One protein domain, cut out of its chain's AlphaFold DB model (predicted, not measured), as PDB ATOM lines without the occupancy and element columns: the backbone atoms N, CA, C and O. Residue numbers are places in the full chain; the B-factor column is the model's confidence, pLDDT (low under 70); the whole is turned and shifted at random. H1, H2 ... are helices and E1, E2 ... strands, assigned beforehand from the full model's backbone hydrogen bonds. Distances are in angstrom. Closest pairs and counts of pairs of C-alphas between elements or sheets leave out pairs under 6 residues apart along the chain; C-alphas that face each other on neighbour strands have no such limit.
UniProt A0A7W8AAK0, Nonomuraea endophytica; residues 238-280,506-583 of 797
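Overview. This is residues 238 to 280 and 506 to 583 of the 797 residues of a protein of Nonomuraea endophytica (UniProt A0A7W8AAK0). A small parallel sheet, E2 E1 E3, stands in the middle between two groups of helices: the pair H1 and H2 on one side, with H2 partly over one face of the sheet, and a cluster of H3, H4 and H7 on the other. The two short helices H5 and H6 make a tip beyond H4 and H7, far from the sheet. The printed part has 121 residues, with seven named helices and three named strands in the order H1 E1 H2 H3 E2 H4 H5 H6 H7 E3. The class is mostly helix, and the whole is compact, with a radius of gyration of the C-alphas of 15.2 A and spans of 45 by 36 by 23 A.

Along the chain. In the sheet, E1 is residues 256 to 261, 16.1 A long, E2 is residues 533 to 539, 19.0 A, and E3 is residues 578 to 581, ending at C-alpha 581 at (5.870, 18.692, 40.939). H1, residues 238 to 248, begins at C-alpha 238 at (16.363, 15.390, 34.251) and is 15.3 A long. H2 is residues 268 to 279, 16.7 A. H3, residues 512 to 527, is the longest helix at 22.4 A. H4 is residues 541 to 551, 15.2 A, H5 residues 553 to 556, H6 residues 561 to 565, and H7 residues 567 to 575, 12.9 A.

Arrangement. E1 is the inner strand. It is parallel to E2 at 15 degrees, with N 260 and O 537 2.7 A apart, and parallel to E3 at 16 degrees, with N 261 and O 580 2.7 A apart, both within hydrogen-bond range. H2 is on the sheet at a height of 9.4 A and runs along the strands, at 18 degrees to E1 on the local plane. H7 is on the opposite face and stands up from the sheet, its line rising 44 degrees. H1 touches H2 at a steep tilt of 47 degrees, the same way; their closest C-alphas, of Ala 240 and Val 275, are 4.8 A apart. H3, with residues 512 to 516 alone, touches H4, about perpendicular at 79 degrees; the closest C-alphas, of Pro 512 and His 547, are 4.5 A apart. H4 touches H7, where the closest C-alphas, of Ala 545 and Gly 568, are 4.2 A apart. H5 and H6 are close but not clearly touching, with the C-alphas of Met 556 and Thr 564 closest at 5.4 A. In H1, H2, H3, H4, H6 and H7 every O i to N i+4 pair is within hydrogen-bond range; H5 is too short for one.

Size, cuts and confidence. The C-alphas farthest apart, of Asp 280 and Pro 560, are 46.6 A apart. Residues 281 to 505 are not printed, and C-alphas 280 and 506 are 21.0 A apart across the cut. Of the links that are printed whole, none is long. Mean pLDDT of the printed part is 84.0; residues 527 to 529, 531, 556 to 557 and 560 to 565 are under 70.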
ATOM      1  N   VAL A 238      16.043  16.369  33.196       82.75
ATOM      2  CA  VAL A 238      16.363  15.390  34.251       82.75
ATOM      3  C   VAL A 238      15.096  14.683  34.741       82.75
ATOM      4  O   VAL A 238      15.086  13.460  34.891       82.75
ATOM      5  N   TYR A 239      14.006  15.435  34.909       87.56
ATOM      6  CA  TYR A 239      12.698  14.902  35.291       87.56
ATOM      7  C   TYR A 239      12.078  14.079  34.164       87.56
ATOM      8  O   TYR A 239      11.558  12.992  34.412       87.56
ATOM      9  N   ALA A 240      12.170  14.561  32.921       90.12
ATOM     10  CA  ALA A 240      11.642  13.848  31.763       90.12
ATOM     11  C   ALA A 240      12.295  12.465  31.598       90.12
ATOM     12  O   ALA A 240      11.614  11.465  31.369       90.12
ATOM     13  N   GLU A 241      13.616  12.403  31.760       86.00
ATOM     14  CA  GLU A 241      14.394  11.170  31.658       86.00
ATOM     15  C   GLU A 241      14.114  10.198  32.798       86.00
ATOM     16  O   GLU A 241      14.021   8.998  32.540       86.00
ATOM     17  N   ALA A 242      13.902  10.690  34.019       86.00
ATOM     18  CA  ALA A 242      13.477   9.861  35.142       86.00
ATOM     19  C   ALA A 242      12.091   9.250  34.930       86.00
ATOM     20  O   ALA A 242      11.912   8.046  35.107       86.00
ATOM     21  N   ILE A 243      11.118  10.051  34.483       91.12
ATOM     22  CA  ILE A 243       9.778   9.548  34.154       91.12
ATOM     23  C   ILE A 243       9.881   8.488  33.051       91.12
ATOM     24  O   ILE A 243       9.314   7.404  33.179       91.12
ATOM     25  N   ALA A 244      10.644   8.758  31.988       90.12
ATOM     26  CA  ALA A 244      10.834   7.803  30.901       90.12
ATOM     27  C   ALA A 244      11.529   6.509  31.364       90.12
ATOM     28  O   ALA A 244      11.139   5.432  30.920       90.12
ATOM     29  N   ALA A 245      12.519   6.589  32.259       85.56
ATOM     30  CA  ALA A 245      13.196   5.421  32.827       85.56
ATOM     31  C   ALA A 245      12.218   4.531  33.611       85.56
ATOM     32  O   ALA A 245      12.122   3.336  33.337       85.56
ATOM     33  N   PHE A 246      11.406   5.123  34.492       87.50
ATOM     34  CA  PHE A 246      10.401   4.391  35.270       87.50
ATOM     35  C   PHE A 246       9.353   3.717  34.374       87.50
ATOM     36  O   PHE A 246       8.976   2.575  34.623       87.50
ATOM     37  N   LEU A 247       8.917   4.386  33.302       89.44
ATOM     38  CA  LEU A 247       7.957   3.839  32.330       89.44
ATOM     39  C   LEU A 247       8.545   2.761  31.404       89.44
ATOM     40  O   LEU A 247       7.807   1.992  30.782       89.44
ATOM     41  N   ARG A 248       9.873   2.710  31.289       86.69
ATOM     42  CA  ARG A 248      10.606   1.691  30.525       86.69
ATOM     43  C   ARG A 248      10.995   0.481  31.361       86.69
ATOM     44  O   ARG A 248      11.276  -0.569  30.782       86.69
ATOM     45  N   HIS A 249      11.014   0.624  32.682       84.19
ATOM     46  CA  HIS A 249      11.394  -0.441  33.594       84.19
ATOM     47  C   HIS A 249      10.449  -1.646  33.461       84.19
ATOM     48  O   HIS A 249       9.236  -1.495  33.320       84.19
ATOM     49  N   ARG A 250      11.019  -2.856  33.480       77.94
ATOM     50  CA  ARG A 250      10.312  -4.112  33.158       77.94
ATOM     51  C   ARG A 250       9.285  -4.492  34.221       77.94
ATOM     52  O   ARG A 250       8.224  -5.006  33.892       77.94
ATOM     53  N   ASP A 251       9.597  -4.172  35.473       81.50
ATOM     54  CA  ASP A 251       8.732  -4.455  36.623       81.50
ATOM     55  C   ASP A 251       7.694  -3.350  36.880       81.50
ATOM     56  O   ASP A 251       6.879  -3.454  37.797       81.50
ATOM     57  N   THR A 252       7.695  -2.279  36.076       83.62
ATOM     58  CA  THR A 252       6.641  -1.260  36.136       83.62
ATOM     59  C   THR A 252       5.419  -1.768  35.380       83.62
ATOM     60  O   THR A 252       5.292  -1.584  34.170       83.62
ATOM     61  N   SER A 253       4.502  -2.413  36.098       79.44
ATOM     62  CA  SER A 253       3.277  -2.949  35.504       79.44
ATOM     63  C   SER A 253       2.185  -1.875  35.363       79.44
ATOM     64  O   SER A 253       1.872  -1.191  36.344       79.44
ATOM     65  N   PRO A 254       1.561  -1.730  34.180       83.25
ATOM     66  CA  PRO A 254       0.346  -0.935  34.019       83.25
ATOM     67  C   PRO A 254      -0.866  -1.662  34.661       83.25
ATOM     68  O   PRO A 254      -0.798  -2.873  34.895       83.25
ATOM     69  N   PRO A 255      -1.978  -0.965  34.973       84.69
ATOM     70  CA  PRO A 255      -2.246   0.442  34.692       84.69
ATOM     71  C   PRO A 255      -1.732   1.408  35.771       84.69
ATOM     72  O   PRO A 255      -1.961   1.233  36.971       84.69
ATOM     73  N   LEU A 256      -1.087   2.490  35.324       87.50
ATOM     74  CA  LEU A 256      -0.453   3.506  36.172       87.50
ATOM     75  C   LEU A 256      -0.928   4.911  35.783       87.50
ATOM     76  O   LEU A 256      -1.097   5.208  34.604       87.50
ATOM     77  N   THR A 257      -1.073   5.798  36.766       91.94
ATOM     78  CA  THR A 257      -1.368   7.219  36.528       91.94
ATOM     79  C   THR A 257      -0.334   8.102  37.215       91.94
ATOM     80  O   THR A 257      -0.205   8.087  38.443       91.94
ATOM     81  N   ILE A 258       0.364   8.910  36.425       94.12
ATOM     82  CA  ILE A 258       1.342   9.910  36.853       94.12
ATOM     83  C   ILE A 258       0.689  11.289  36.740       94.12
ATOM     84  O   ILE A 258       0.063  11.597  35.731       94.12
ATOM     85  N   GLY A 259       0.812  12.126  37.767       94.00
ATOM     86  CA  GLY A 259       0.322  13.504  37.746       94.00
ATOM     87  C   GLY A 259       1.487  14.481  37.757       94.00
ATOM     88  O   GLY A 259       2.219  14.507  38.736       94.00
ATOM     89  N   ILE A 260       1.631  15.286  36.708       94.50
ATOM     90  CA  ILE A 260       2.579  16.399  36.613       94.50
ATOM     91  C   ILE A 260       1.862  17.669  37.074       94.50
ATOM     92  O   ILE A 260       0.944  18.172  36.418       94.50
ATOM     93  N   LYS A 261       2.271  18.158  38.240       91.19
ATOM     94  CA  LYS A 261       1.655  19.251  38.987       91.19
ATOM     95  C   LYS A 261       2.481  20.520  38.857       91.19
ATOM     96  O   LYS A 261       3.702  20.480  38.916       91.19
ATOM     97  N   GLY A 262       1.810  21.654  38.741       87.88
ATOM     98  CA  GLY A 262       2.459  22.959  38.811       87.88
ATOM     99  C   GLY A 262       1.495  24.082  38.444       87.88
ATOM    100  O   GLY A 262       0.467  23.807  37.810       87.88
ATOM    101  N   PRO A 263       1.813  25.334  38.800       84.69
ATOM    102  CA  PRO A 263       0.994  26.483  38.436       84.69
ATOM    103  C   PRO A 263       1.005  26.727  36.919       84.69
ATOM    104  O   PRO A 263       1.748  26.096  36.145       84.69
ATOM    105  N   TRP A 264       0.151  27.634  36.453       84.06
ATOM    106  CA  TRP A 264       0.226  28.125  35.078       84.06
ATOM    107  C   TRP A 264       1.616  28.719  34.774       84.06
ATOM    108  O   TRP A 264       2.220  29.391  35.604       84.06
ATOM    109  N   GLY A 265       2.155  28.422  33.588       81.69
ATOM    110  CA  GLY A 265       3.471  28.903  33.155       81.69
ATOM    111  C   GLY A 265       4.673  28.100  33.668       81.69
ATOM    112  O   GLY A 265       5.770  28.299  33.164       81.69
ATOM    113  N   ALA A 266       4.489  27.131  34.576       84.81
ATOM    114  CA  ALA A 266       5.594  26.332  35.130       84.81
ATOM    115  C   ALA A 266       6.294  25.401  34.113       84.81
ATOM    116  O   ALA A 266       7.340  24.843  34.405       84.81
ATOM    117  N   GLY A 267       5.729  25.197  32.917       88.25
ATOM    118  CA  GLY A 267       6.322  24.328  31.889       88.25
ATOM    119  C   GLY A 267       5.855  22.865  31.909       88.25
ATOM    120  O   GLY A 267       6.518  22.020  31.312       88.25
ATOM    121  N   LYS A 268       4.696  22.565  32.522       92.69
ATOM    122  CA  LYS A 268       4.057  21.227  32.542       92.69
ATOM    123  C   LYS A 268       4.002  20.571  31.153       92.69
ATOM    124  O   LYS A 268       4.507  19.465  30.969       92.69
ATOM    125  N   THR A 269       3.455  21.283  30.163       93.56
ATOM    126  CA  THR A 269       3.345  20.806  28.776       93.56
ATOM    127  C   THR A 269       4.715  20.559  28.145       93.56
ATOM    128  O   THR A 269       4.894  19.549  27.468       93.56
ATOM    129  N   SER A 270       5.704  21.429  28.388       92.56
ATOM    130  CA  SER A 270       7.079  21.233  27.901       92.56
ATOM    131  C   SER A 270       7.695  19.958  28.484       92.56
ATOM    132  O   SER A 270       8.214  19.137  27.731       92.56
ATOM    133  N   LEU A 271       7.555  19.729  29.797       93.31
ATOM    134  CA  LEU A 271       8.021  18.503  30.455       93.31
ATOM    135  C   LEU A 271       7.336  17.253  29.876       93.31
ATOM    136  O   LEU A 271       8.012  16.295  29.508       93.31
ATOM    137  N   MET A 272       6.008  17.269  29.726       95.50
ATOM    138  CA  MET A 272       5.253  16.166  29.111       95.50
ATOM    139  C   MET A 272       5.709  15.875  27.678       95.50
ATOM    140  O   MET A 272       5.834  14.713  27.298       95.50
ATOM    141  N   ARG A 273       5.998  16.913  26.883       94.50
ATOM    142  CA  ARG A 273       6.514  16.769  25.513       94.50
ATOM    143  C   ARG A 273       7.918  16.177  25.478       94.50
ATOM    144  O   ARG A 273       8.177  15.337  24.623       94.50
ATOM    145  N   MET A 274       8.789  16.541  26.419       92.75
ATOM    146  CA  MET A 274      10.107  15.910  26.560       92.75
ATOM    147  C   MET A 274       9.982  14.425  26.930       92.75
ATOM    148  O   MET A 274      10.681  13.593  26.357       92.75
ATOM    149  N   VAL A 275       9.062  14.067  27.838       93.94
ATOM    150  CA  VAL A 275       8.769  12.655  28.157       93.94
ATOM    151  C   VAL A 275       8.245  11.925  26.918       93.94
ATOM    152  O   VAL A 275       8.684  10.813  26.631       93.94
ATOM    153  N   GLN A 276       7.337  12.547  26.159       93.62
ATOM    154  CA  GLN A 276       6.805  11.978  24.922       93.62
ATOM    155  C   GLN A 276       7.916  11.702  23.902       93.62
ATOM    156  O   GLN A 276       7.983  10.599  23.371       93.62
ATOM    157  N   GLU A 277       8.793  12.676  23.656       90.44
ATOM    158  CA  GLU A 277       9.937  12.534  22.749       90.44
ATOM    159  C   GLU A 277      10.865  11.397  23.186       90.44
ATOM    160  O   GLU A 277      11.300  10.602  22.356       90.44
ATOM    161  N   LEU A 278      11.147  11.299  24.487       87.56
ATOM    162  CA  LEU A 278      11.985  10.241  25.032       87.56
ATOM    163  C   LEU A 278      11.391   8.862  24.782       87.56
ATOM    164  O   LEU A 278      12.126   7.971  24.379       87.56
ATOM    165  N   LEU A 279      10.095   8.679  25.035       89.25
ATOM    166  CA  LEU A 279       9.400   7.397  24.904       89.25
ATOM    167  C   LEU A 279       9.139   6.998  23.447       89.25
ATOM    168  O   LEU A 279       9.156   5.807  23.123       89.25
ATOM    169  N   ASP A 280       8.895   7.991  22.596       87.06
ATOM    170  CA  ASP A 280       8.368   7.834  21.245       87.06
ATOM    171  C   ASP A 280       8.946   8.891  20.287       87.06
ATOM    172  O   ASP A 280       8.240   9.809  19.850       87.06
ATOM    173  N   ASP A 506      -4.040  20.254  29.915       91.56
ATOM    174  CA  ASP A 506      -5.038  21.324  30.087       91.56
ATOM    175  C   ASP A 506      -6.303  20.891  30.875       91.56
ATOM    176  O   ASP A 506      -7.413  21.394  30.654       91.56
ATOM    177  N   LEU A 507      -6.168  19.942  31.813       90.50
ATOM    178  CA  LEU A 507      -7.286  19.502  32.663       90.50
ATOM    179  C   LEU A 507      -7.794  20.632  33.577       90.50
ATOM    180  O   LEU A 507      -8.983  20.711  33.881       90.50
ATOM    181  N   ASP A 508      -6.897  21.527  33.977       89.31
ATOM    182  CA  ASP A 508      -7.156  22.740  34.756       89.31
ATOM    183  C   ASP A 508      -7.989  23.790  33.999       89.31
ATOM    184  O   ASP A 508      -8.657  24.604  34.633       89.31
ATOM    185  N   ARG A 509      -8.040  23.742  32.660       89.25
ATOM    186  CA  ARG A 509      -8.873  24.645  31.834       89.25
ATOM    187  C   ARG A 509     -10.313  24.164  31.630       89.25
ATOM    188  O   ARG A 509     -11.128  24.883  31.054       89.25
ATOM    189  N   CYS A 510     -10.616  22.936  32.034       90.88
ATOM    190  CA  CYS A 510     -11.895  22.287  31.772       90.88
ATOM    191  C   CYS A 510     -12.986  22.721  32.765       90.88
ATOM    192  O   CYS A 510     -12.703  23.056  33.914       90.88
ATOM    193  N   SER A 511     -14.258  22.634  32.359       90.56
ATOM    194  CA  SER A 511     -15.381  22.799  33.297       90.56
ATOM    195  C   SER A 511     -15.425  21.694  34.368       90.56
ATOM    196  O   SER A 511     -14.963  20.578  34.107       90.56
ATOM    197  N   PRO A 512     -16.080  21.930  35.526       89.44
ATOM    198  CA  PRO A 512     -16.271  20.907  36.559       89.44
ATOM    199  C   PRO A 512     -16.849  19.582  36.039       89.44
ATOM    200  O   PRO A 512     -16.364  18.506  36.394       89.44
ATOM    201  N   GLY A 513     -17.853  19.648  35.157       87.19
ATOM    202  CA  GLY A 513     -18.465  18.457  34.562       87.19
ATOM    203  C   GLY A 513     -17.491  17.686  33.670       87.19
ATOM    204  O   GLY A 513     -17.382  16.468  33.777       87.19
ATOM    205  N   THR A 514     -16.725  18.396  32.841       88.94
ATOM    206  CA  THR A 514     -15.698  17.810  31.966       88.94
ATOM    207  C   THR A 514     -14.593  17.134  32.775       88.94
ATOM    208  O   THR A 514     -14.245  15.996  32.476       88.94
ATOM    209  N   VAL A 515     -14.080  17.784  33.826       89.50
ATOM    210  CA  VAL A 515     -13.057  17.205  34.717       89.50
ATOM    211  C   VAL A 515     -13.541  15.883  35.320       89.50
ATOM    212  O   VAL A 515     -12.811  14.892  35.294       89.50
ATOM    213  N   SER A 516     -14.787  15.844  35.801       85.75
ATOM    214  CA  SER A 516     -15.406  14.626  36.337       85.75
ATOM    215  C   SER A 516     -15.469  13.502  35.293       85.75
ATOM    216  O   SER A 516     -15.023  12.386  35.560       85.75
ATOM    217  N   GLN A 517     -15.910  13.809  34.066       86.12
ATOM    218  CA  GLN A 517     -15.967  12.831  32.973       86.12
ATOM    219  C   GLN A 517     -14.583  12.303  32.563       86.12
ATOM    220  O   GLN A 517     -14.451  11.120  32.256       86.12
ATOM    221  N   VAL A 518     -13.538  13.143  32.560       89.25
ATOM    222  CA  VAL A 518     -12.153  12.696  32.295       89.25
ATOM    223  C   VAL A 518     -11.697  11.710  33.364       89.25
ATOM    224  O   VAL A 518     -11.141  10.661  33.051       89.25
ATOM    225  N   ILE A 519     -11.940  12.043  34.628       86.38
ATOM    226  CA  ILE A 519     -11.582  11.204  35.769       86.38
ATOM    227  C   ILE A 519     -12.306   9.854  35.707       86.38
ATOM    228  O   ILE A 519     -11.688   8.809  35.919       86.38
ATOM    229  N   GLU A 520     -13.601   9.864  35.396       81.75
ATOM    230  CA  GLU A 520     -14.392   8.651  35.201       81.75
ATOM    231  C   GLU A 520     -13.847   7.816  34.038       81.75
ATOM    232  O   GLU A 520     -13.633   6.613  34.195       81.75
ATOM    233  N   ALA A 521     -13.529   8.459  32.910       82.62
ATOM    234  CA  ALA A 521     -12.924   7.798  31.764       82.62
ATOM    235  C   ALA A 521     -11.608   7.109  32.149       82.62
ATOM    236  O   ALA A 521     -11.473   5.914  31.909       82.62
ATOM    237  N   ILE A 522     -10.678   7.812  32.806       85.31
ATOM    238  CA  ILE A 522      -9.399   7.243  33.266       85.31
ATOM    239  C   ILE A 522      -9.638   6.052  34.200       85.31
ATOM    240  O   ILE A 522      -9.000   5.013  34.036       85.31
ATOM    241  N   ASN A 523     -10.579   6.157  35.143       79.62
ATOM    242  CA  ASN A 523     -10.899   5.052  36.048       79.62
ATOM    243  C   ASN A 523     -11.390   3.805  35.301       79.62
ATOM    244  O   ASN A 523     -11.034   2.701  35.703       79.62
ATOM    245  N   LEU A 524     -12.142   3.947  34.205       76.12
ATOM    246  CA  LEU A 524     -12.536   2.808  33.368       76.12
ATOM    247  C   LEU A 524     -11.335   2.131  32.691       76.12
ATOM    248  O   LEU A 524     -11.348   0.914  32.537       76.12
ATOM    249  N   PHE A 525     -10.290   2.876  32.318       74.56
ATOM    250  CA  PHE A 525      -9.057   2.283  31.778       74.56
ATOM    251  C   PHE A 525      -8.210   1.618  32.861       74.56
ATOM    252  O   PHE A 525      -7.669   0.541  32.638       74.56
ATOM    253  N   VAL A 526      -8.116   2.241  34.037       70.94
ATOM    254  CA  VAL A 526      -7.303   1.737  35.153       70.94
ATOM    255  C   VAL A 526      -7.963   0.542  35.854       70.94
ATOM    256  O   VAL A 526      -7.265  -0.323  36.370       70.94
ATOM    257  N   ALA A 527      -9.296   0.479  35.899       67.12
ATOM    258  CA  ALA A 527     -10.036  -0.595  36.567       67.12
ATOM    259  C   ALA A 527     -10.654  -1.631  35.610       67.12
ATOM    260  O   ALA A 527     -11.102  -2.676  36.078       67.12
ATOM    261  N   GLY A 528     -10.740  -1.334  34.310       65.19
ATOM    262  CA  GLY A 528     -11.402  -2.174  33.306       65.19
ATOM    263  C   GLY A 528     -10.451  -3.034  32.466       65.19
ATOM    264  O   GLY A 528      -9.283  -3.213  32.790       65.19
ATOM    265  N   ASP A 529     -10.963  -3.541  31.340       63.97
ATOM    266  CA  ASP A 529     -10.293  -4.494  30.431       63.97
ATOM    267  C   ASP A 529      -9.062  -3.933  29.679       63.97
ATOM    268  O   ASP A 529      -8.428  -4.653  28.907       63.97
ATOM    269  N   PHE A 530      -8.711  -2.656  29.863       71.69
ATOM    270  CA  PHE A 530      -7.665  -1.949  29.109       71.69
ATOM    271  C   PHE A 530      -6.360  -1.792  29.908       71.69
ATOM    272  O   PHE A 530      -5.751  -0.721  29.921       71.69
ATOM    273  N   GLY A 531      -5.923  -2.869  30.567       69.25
ATOM    274  CA  GLY A 531      -4.851  -2.848  31.572       69.25
ATOM    275  C   GLY A 531      -3.474  -2.365  31.097       69.25
ATOM    276  O   GLY A 531      -2.686  -1.928  31.925       69.25
ATOM    277  N   ASN A 532      -3.187  -2.352  29.789       86.31
ATOM    278  CA  ASN A 532      -1.875  -1.976  29.236       86.31
ATOM    279  C   ASN A 532      -1.730  -0.469  28.949       86.31
ATOM    280  O   ASN A 532      -1.112  -0.081  27.956       86.31
ATOM    281  N   CYS A 533      -2.321   0.390  29.784       88.75
ATOM    282  CA  CYS A 533      -2.296   1.842  29.599       88.75
ATOM    283  C   CYS A 533      -1.674   2.561  30.800       88.75
ATOM    284  O   CYS A 533      -1.941   2.234  31.955       88.75
ATOM    285  N   VAL A 534      -0.891   3.596  30.518       92.12
ATOM    286  CA  VAL A 534      -0.365   4.540  31.501       92.12
ATOM    287  C   VAL A 534      -0.891   5.928  31.174       92.12
ATOM    288  O   VAL A 534      -0.818   6.358  30.029       92.12
ATOM    289  N   PHE A 535      -1.374   6.655  32.174       94.19
ATOM    290  CA  PHE A 535      -1.837   8.030  32.021       94.19
ATOM    291  C   PHE A 535      -0.833   9.008  32.626       94.19
ATOM    292  O   PHE A 535      -0.384   8.817  33.752       94.19
ATOM    293  N   VAL A 536      -0.510  10.075  31.900       96.00
ATOM    294  CA  VAL A 536       0.309  11.194  32.387       96.00
ATOM    295  C   VAL A 536      -0.544  12.454  32.333       96.00
ATOM    296  O   VAL A 536      -0.889  12.917  31.252       96.00
ATOM    297  N   LEU A 537      -0.916  12.987  33.495       95.81
ATOM    298  CA  LEU A 537      -1.864  14.092  33.628       95.81
ATOM    299  C   LEU A 537      -1.127  15.391  33.959       95.81
ATOM    300  O   LEU A 537      -0.532  15.487  35.030       95.81
ATOM    301  N   GLY A 538      -1.194  16.390  33.085       94.69
ATOM    302  CA  GLY A 538      -0.786  17.761  33.384       94.69
ATOM    303  C   GLY A 538      -1.930  18.518  34.053       94.69
ATOM    304  O   GLY A 538      -3.016  18.625  33.481       94.69
ATOM    305  N   MET A 539      -1.722  19.023  35.272       93.38
ATOM    306  CA  MET A 539      -2.763  19.782  35.975       93.38
ATOM    307  C   MET A 539      -2.227  20.731  37.044       93.38
ATOM    308  O   MET A 539      -1.170  20.512  37.633       93.38
ATOM    309  N   GLU A 540      -3.024  21.747  37.360       91.56
ATOM    310  CA  GLU A 540      -2.924  22.469  38.622       91.56
ATOM    311  C   GLU A 540      -3.804  21.767  39.675       91.56
ATOM    312  O   GLU A 540      -5.030  21.708  39.522       91.56
ATOM    313  N   PRO A 541      -3.211  21.160  40.717       88.81
ATOM    314  CA  PRO A 541      -3.934  20.230  41.579       88.81
ATOM    315  C   PRO A 541      -5.035  20.907  42.410       88.81
ATOM    316  O   PRO A 541      -6.080  20.295  42.619       88.81
ATOM    317  N   GLU A 542      -4.848  22.162  42.823       86.81
ATOM    318  CA  GLU A 542      -5.852  22.947  43.558       86.81
ATOM    319  C   GLU A 542      -7.092  23.239  42.708       86.81
ATOM    320  O   GLU A 542      -8.217  22.973  43.136       86.81
ATOM    321  N   VAL A 543      -6.887  23.705  41.471       89.88
ATOM    322  CA  VAL A 543      -7.965  24.004  40.518       89.88
ATOM    323  C   VAL A 543      -8.767  22.746  40.201       89.88
ATOM    324  O   VAL A 543      -9.997  22.746  40.280       89.88
ATOM    325  N   VAL A 544      -8.085  21.637  39.899       90.06
ATOM    326  CA  VAL A 544      -8.762  20.369  39.595       90.06
ATOM    327  C   VAL A 544      -9.488  19.819  40.827       90.06
ATOM    328  O   VAL A 544     -10.630  19.377  40.702       90.06
ATOM    329  N   ALA A 545      -8.894  19.884  42.024       88.50
ATOM    330  CA  ALA A 545      -9.562  19.466  43.258       88.50
ATOM    331  C   ALA A 545     -10.834  20.289  43.529       88.50
ATOM    332  O   ALA A 545     -11.869  19.716  43.886       88.50
ATOM    333  N   ALA A 546     -10.786  21.606  43.306       87.94
ATOM    334  CA  ALA A 546     -11.944  22.484  43.428       87.94
ATOM    335  C   ALA A 546     -13.035  22.130  42.405       87.94
ATOM    336  O   ALA A 546     -14.201  21.981  42.775       87.94
ATOM    337  N   HIS A 547     -12.672  21.911  41.137       89.12
ATOM    338  CA  HIS A 547     -13.603  21.474  40.093       89.12
ATOM    339  C   HIS A 547     -14.285  20.144  40.429       89.12
ATOM    340  O   HIS A 547     -15.502  20.031  40.282       89.12
ATOM    341  N   VAL A 548     -13.540  19.163  40.943       86.69
ATOM    342  CA  VAL A 548     -14.112  17.891  41.403       86.69
ATOM    343  C   VAL A 548     -15.078  18.114  42.568       86.69
ATOM    344  O   VAL A 548     -16.183  17.575  42.550       86.69
ATOM    345  N   GLY A 549     -14.715  18.940  43.554       83.94
ATOM    346  CA  GLY A 549     -15.620  19.295  44.653       83.94
ATOM    347  C   GLY A 549     -16.935  19.900  44.149       83.94
ATOM    348  O   GLY A 549     -18.018  19.473  44.543       83.94
ATOM    349  N   LEU A 550     -16.861  20.831  43.195       84.94
ATOM    350  CA  LEU A 550     -18.046  21.448  42.591       84.94
ATOM    351  C   LEU A 550     -18.901  20.444  41.803       84.94
ATOM    352  O   LEU A 550     -20.127  20.548  41.845       84.94
ATOM    353  N   ALA A 551     -18.285  19.479  41.116       81.50
ATOM    354  CA  ALA A 551     -18.997  18.447  40.360       81.50
ATOM    355  C   ALA A 551     -19.802  17.492  41.262       81.50
ATOM    356  O   ALA A 551     -20.858  17.015  40.858       81.50
ATOM    357  N   TYR A 552     -19.344  17.258  42.498       77.31
ATOM    358  CA  TYR A 552     -20.007  16.396  43.486       77.31
ATOM    359  C   TYR A 552     -20.635  17.190  44.647       77.31
ATOM    360  O   TYR A 552     -20.730  16.695  45.773       77.31
ATOM    361  N   ARG A 553     -21.085  18.426  44.391       77.00
ATOM    362  CA  ARG A 553     -21.597  19.348  45.423       77.00
ATOM    363  C   ARG A 553     -22.760  18.778  46.247       77.00
ATOM    364  O   ARG A 553     -22.834  19.026  47.446       77.00
ATOM    365  N   GLU A 554     -23.649  18.000  45.636       74.00
ATOM    366  CA  GLU A 554     -24.772  17.366  46.346       74.00
ATOM    367  C   GLU A 554     -24.290  16.347  47.390       74.00
ATOM    368  O   GLU A 554     -24.804  16.308  48.505       74.00
ATOM    369  N   LEU A 555     -23.236  15.586  47.072       70.94
ATOM    370  CA  LEU A 555     -22.601  14.658  48.009       70.94
ATOM    371  C   LEU A 555     -21.902  15.414  49.149       70.94
ATOM    372  O   LEU A 555     -21.962  14.990  50.301       70.94
ATOM    373  N   MET A 556     -21.277  16.554  48.846       65.12
ATOM    374  CA  MET A 556     -20.633  17.417  49.843       65.12
ATOM    375  C   MET A 556     -21.610  17.927  50.908       65.12
ATOM    376  O   MET A 556     -21.248  17.957  52.079       65.12
ATOM    377  N   GLY A 557     -22.858  18.236  50.539       66.19
ATOM    378  CA  GLY A 557     -23.897  18.655  51.491       66.19
ATOM    379  C   GLY A 557     -24.316  17.578  52.503       66.19
ATOM    380  O   GLY A 557     -25.017  17.883  53.463       66.19
ATOM    381  N   THR A 558     -23.889  16.326  52.306       72.00
ATOM    382  CA  THR A 558     -24.187  15.190  53.197       72.00
ATOM    383  C   THR A 558     -23.006  14.775  54.079       72.00
ATOM    384  O   THR A 558     -23.149  13.897  54.931       72.00
ATOM    385  N   LEU A 559     -21.830  15.380  53.879       71.81
ATOM    386  CA  LEU A 559     -20.602  15.057  54.602       71.81
ATOM    387  C   LEU A 559     -20.309  16.107  55.694       71.81
ATOM    388  O   LEU A 559     -20.651  17.275  55.520       71.81
ATOM    389  N   PRO A 560     -19.646  15.727  56.805       69.62
ATOM    390  CA  PRO A 560     -19.170  16.680  57.813       69.62
ATOM    391  C   PRO A 560     -18.206  17.722  57.220       69.62
ATOM    392  O   PRO A 560     -17.358  17.350  56.404       69.62
ATOM    393  N   ASP A 561     -18.270  18.978  57.683       59.91
ATOM    394  CA  ASP A 561     -17.553  20.144  57.122       59.91
ATOM    395  C   ASP A 561     -16.049  19.914  56.854       59.91
ATOM    396  O   ASP A 561     -15.541  20.259  55.786       59.91
ATOM    397  N   GLU A 562     -15.330  19.241  57.758       58.78
ATOM    398  CA  GLU A 562     -13.899  18.928  57.578       58.78
ATOM    399  C   GLU A 562     -13.620  17.958  56.414       58.78
ATOM    400  O   GLU A 562     -12.606  18.061  55.718       58.78
ATOM    401  N   ARG A 563     -14.517  16.990  56.175       60.75
ATOM    402  CA  ARG A 563     -14.382  16.018  55.071       60.75
ATOM    403  C   ARG A 563     -14.779  16.627  53.735       60.75
ATOM    404  O   ARG A 563     -14.306  16.166  52.695       60.75
ATOM    405  N   THR A 564     -15.622  17.649  53.783       58.72
ATOM    406  CA  THR A 564     -16.151  18.370  52.633       58.72
ATOM    407  C   THR A 564     -15.040  19.141  51.913       58.72
ATOM    408  O   THR A 564     -14.851  18.937  50.715       58.72
ATOM    409  N   TYR A 565     -14.202  19.896  52.632       58.88
ATOM    410  CA  TYR A 565     -13.084  20.651  52.033       58.88
ATOM    411  C   TYR A 565     -12.007  19.757  51.380       58.88
ATOM    412  O   TYR A 565     -11.398  20.122  50.376       58.88
ATOM    413  N   ARG A 566     -11.794  18.541  51.902       71.19
ATOM    414  CA  ARG A 566     -10.756  17.612  51.413       71.19
ATOM    415  C   ARG A 566     -11.250  16.617  50.350       71.19
ATOM    416  O   ARG A 566     -10.458  15.803  49.874       71.19
ATOM    417  N   LEU A 567     -12.527  16.642  49.950       78.00
ATOM    418  CA  LEU A 567     -13.097  15.613  49.067       78.00
ATOM    419  C   LEU A 567     -12.393  15.539  47.701       78.00
ATOM    420  O   LEU A 567     -11.996  14.449  47.285       78.00
ATOM    421  N   GLY A 568     -12.194  16.679  47.030       81.81
ATOM    422  CA  GLY A 568     -11.538  16.738  45.716       81.81
ATOM    423  C   GLY A 568     -10.113  16.177  45.734       81.81
ATOM    424  O   GLY A 568      -9.749  15.361  44.887       81.81
ATOM    425  N   TRP A 569      -9.340  16.510  46.771       83.56
ATOM    426  CA  TRP A 569      -7.999  15.964  46.993       83.56
ATOM    427  C   TRP A 569      -8.007  14.448  47.190       83.56
ATOM    428  O   TRP A 569      -7.210  13.747  46.572       83.56
ATOM    429  N   ARG A 570      -8.972  13.912  47.948       80.38
ATOM    430  CA  ARG A 570      -9.128  12.457  48.125       80.38
ATOM    431  C   ARG A 570      -9.504  11.733  46.832       80.38
ATOM    432  O   ARG A 570      -9.175  10.556  46.674       80.38
ATOM    433  N   PHE A 571     -10.203  12.394  45.911       81.69
ATOM    434  CA  PHE A 571     -10.441  11.852  44.572       81.69
ATOM    435  C   PHE A 571      -9.153  11.821  43.753       81.69
ATOM    436  O   PHE A 571      -8.810  10.760  43.231       81.69
ATOM    437  N   LEU A 572      -8.407  12.930  43.706       84.25
ATOM    438  CA  LEU A 572      -7.107  12.986  43.030       84.25
ATOM    439  C   LEU A 572      -6.138  11.939  43.575       84.25
ATOM    440  O   LEU A 572      -5.476  11.254  42.801       84.25
ATOM    441  N   GLU A 573      -6.118  11.743  44.890       81.31
ATOM    442  CA  GLU A 573      -5.382  10.660  45.526       81.31
ATOM    443  C   GLU A 573      -5.840   9.289  45.026       81.31
ATOM    444  O   GLU A 573      -5.017   8.420  44.825       81.31
ATOM    445  N   LYS A 574      -7.117   9.007  44.788       80.62
ATOM    446  CA  LYS A 574      -7.493   7.674  44.274       80.62
ATOM    447  C   LYS A 574      -7.000   7.412  42.850       80.62
ATOM    448  O   LYS A 574      -6.809   6.247  42.507       80.62
ATOM    449  N   ILE A 575      -6.811   8.468  42.064       84.88
ATOM    450  CA  ILE A 575      -6.529   8.396  40.627       84.88
ATOM    451  C   ILE A 575      -5.027   8.463  40.366       84.88
ATOM    452  O   ILE A 575      -4.503   7.645  39.619       84.88
ATOM    453  N   VAL A 576      -4.325   9.413  40.990       88.88
ATOM    454  CA  VAL A 576      -2.898   9.665  40.776       88.88
ATOM    455  C   VAL A 576      -2.068   8.764  41.679       88.88
ATOM    456  O   VAL A 576      -2.110   8.847  42.907       88.88
ATOM    457  N   GLN A 577      -1.278   7.896  41.066       87.62
ATOM    458  CA  GLN A 577      -0.418   6.947  41.765       87.62
ATOM    459  C   GLN A 577       0.991   7.506  41.984       87.62
ATOM    460  O   GLN A 577       1.607   7.162  42.987       87.62
ATOM    461  N   LEU A 578       1.465   8.397  41.106       90.31
ATOM    462  CA  LEU A 578       2.739   9.109  41.244       90.31
ATOM    463  C   LEU A 578       2.534  10.624  41.027       90.31
ATOM    464  O   LEU A 578       2.432  11.061  39.879       90.31
ATOM    465  N   PRO A 579       2.402  11.428  42.097       90.06
ATOM    466  CA  PRO A 579       2.333  12.885  42.002       90.06
ATOM    467  C   PRO A 579       3.733  13.509  41.915       90.06
ATOM    468  O   PRO A 579       4.522  13.357  42.840       90.06
ATOM    469  N   LEU A 580       4.009  14.247  40.843       89.75
ATOM    470  CA  LEU A 580       5.282  14.916  40.577       89.75
ATOM    471  C   LEU A 580       5.060  16.421  40.449       89.75
ATOM    472  O   LEU A 580       4.165  16.828  39.711       89.75
ATOM    473  N   SER A 581       5.866  17.236  41.124       86.50
ATOM    474  CA  SER A 581       5.870  18.692  40.939       86.50
ATOM    475  C   SER A 581       6.863  19.102  39.852       86.50
ATOM    476  O   SER A 581       7.941  18.519  39.729       86.50
ATOM    477  N   VAL A 582       6.493  20.100  39.049       85.50
ATOM    478  CA  VAL A 582       7.427  20.786  38.154       85.50
ATOM    479  C   VAL A 582       8.236  21.789  38.985       85.50
ATOM    480  O   VAL A 582       7.611  22.577  39.695       85.50
ATOM    481  N   PRO A 583       9.580  21.786  38.908       76.56
ATOM    482  CA  PRO A 583      10.425  22.693  39.691       76.56
ATOM    483  C   PRO A 583      10.122  24.176  39.439       76.56
ATOM    484  O   PRO A 583       9.749  24.554  38.325       76.56
TER     485      PRO A 583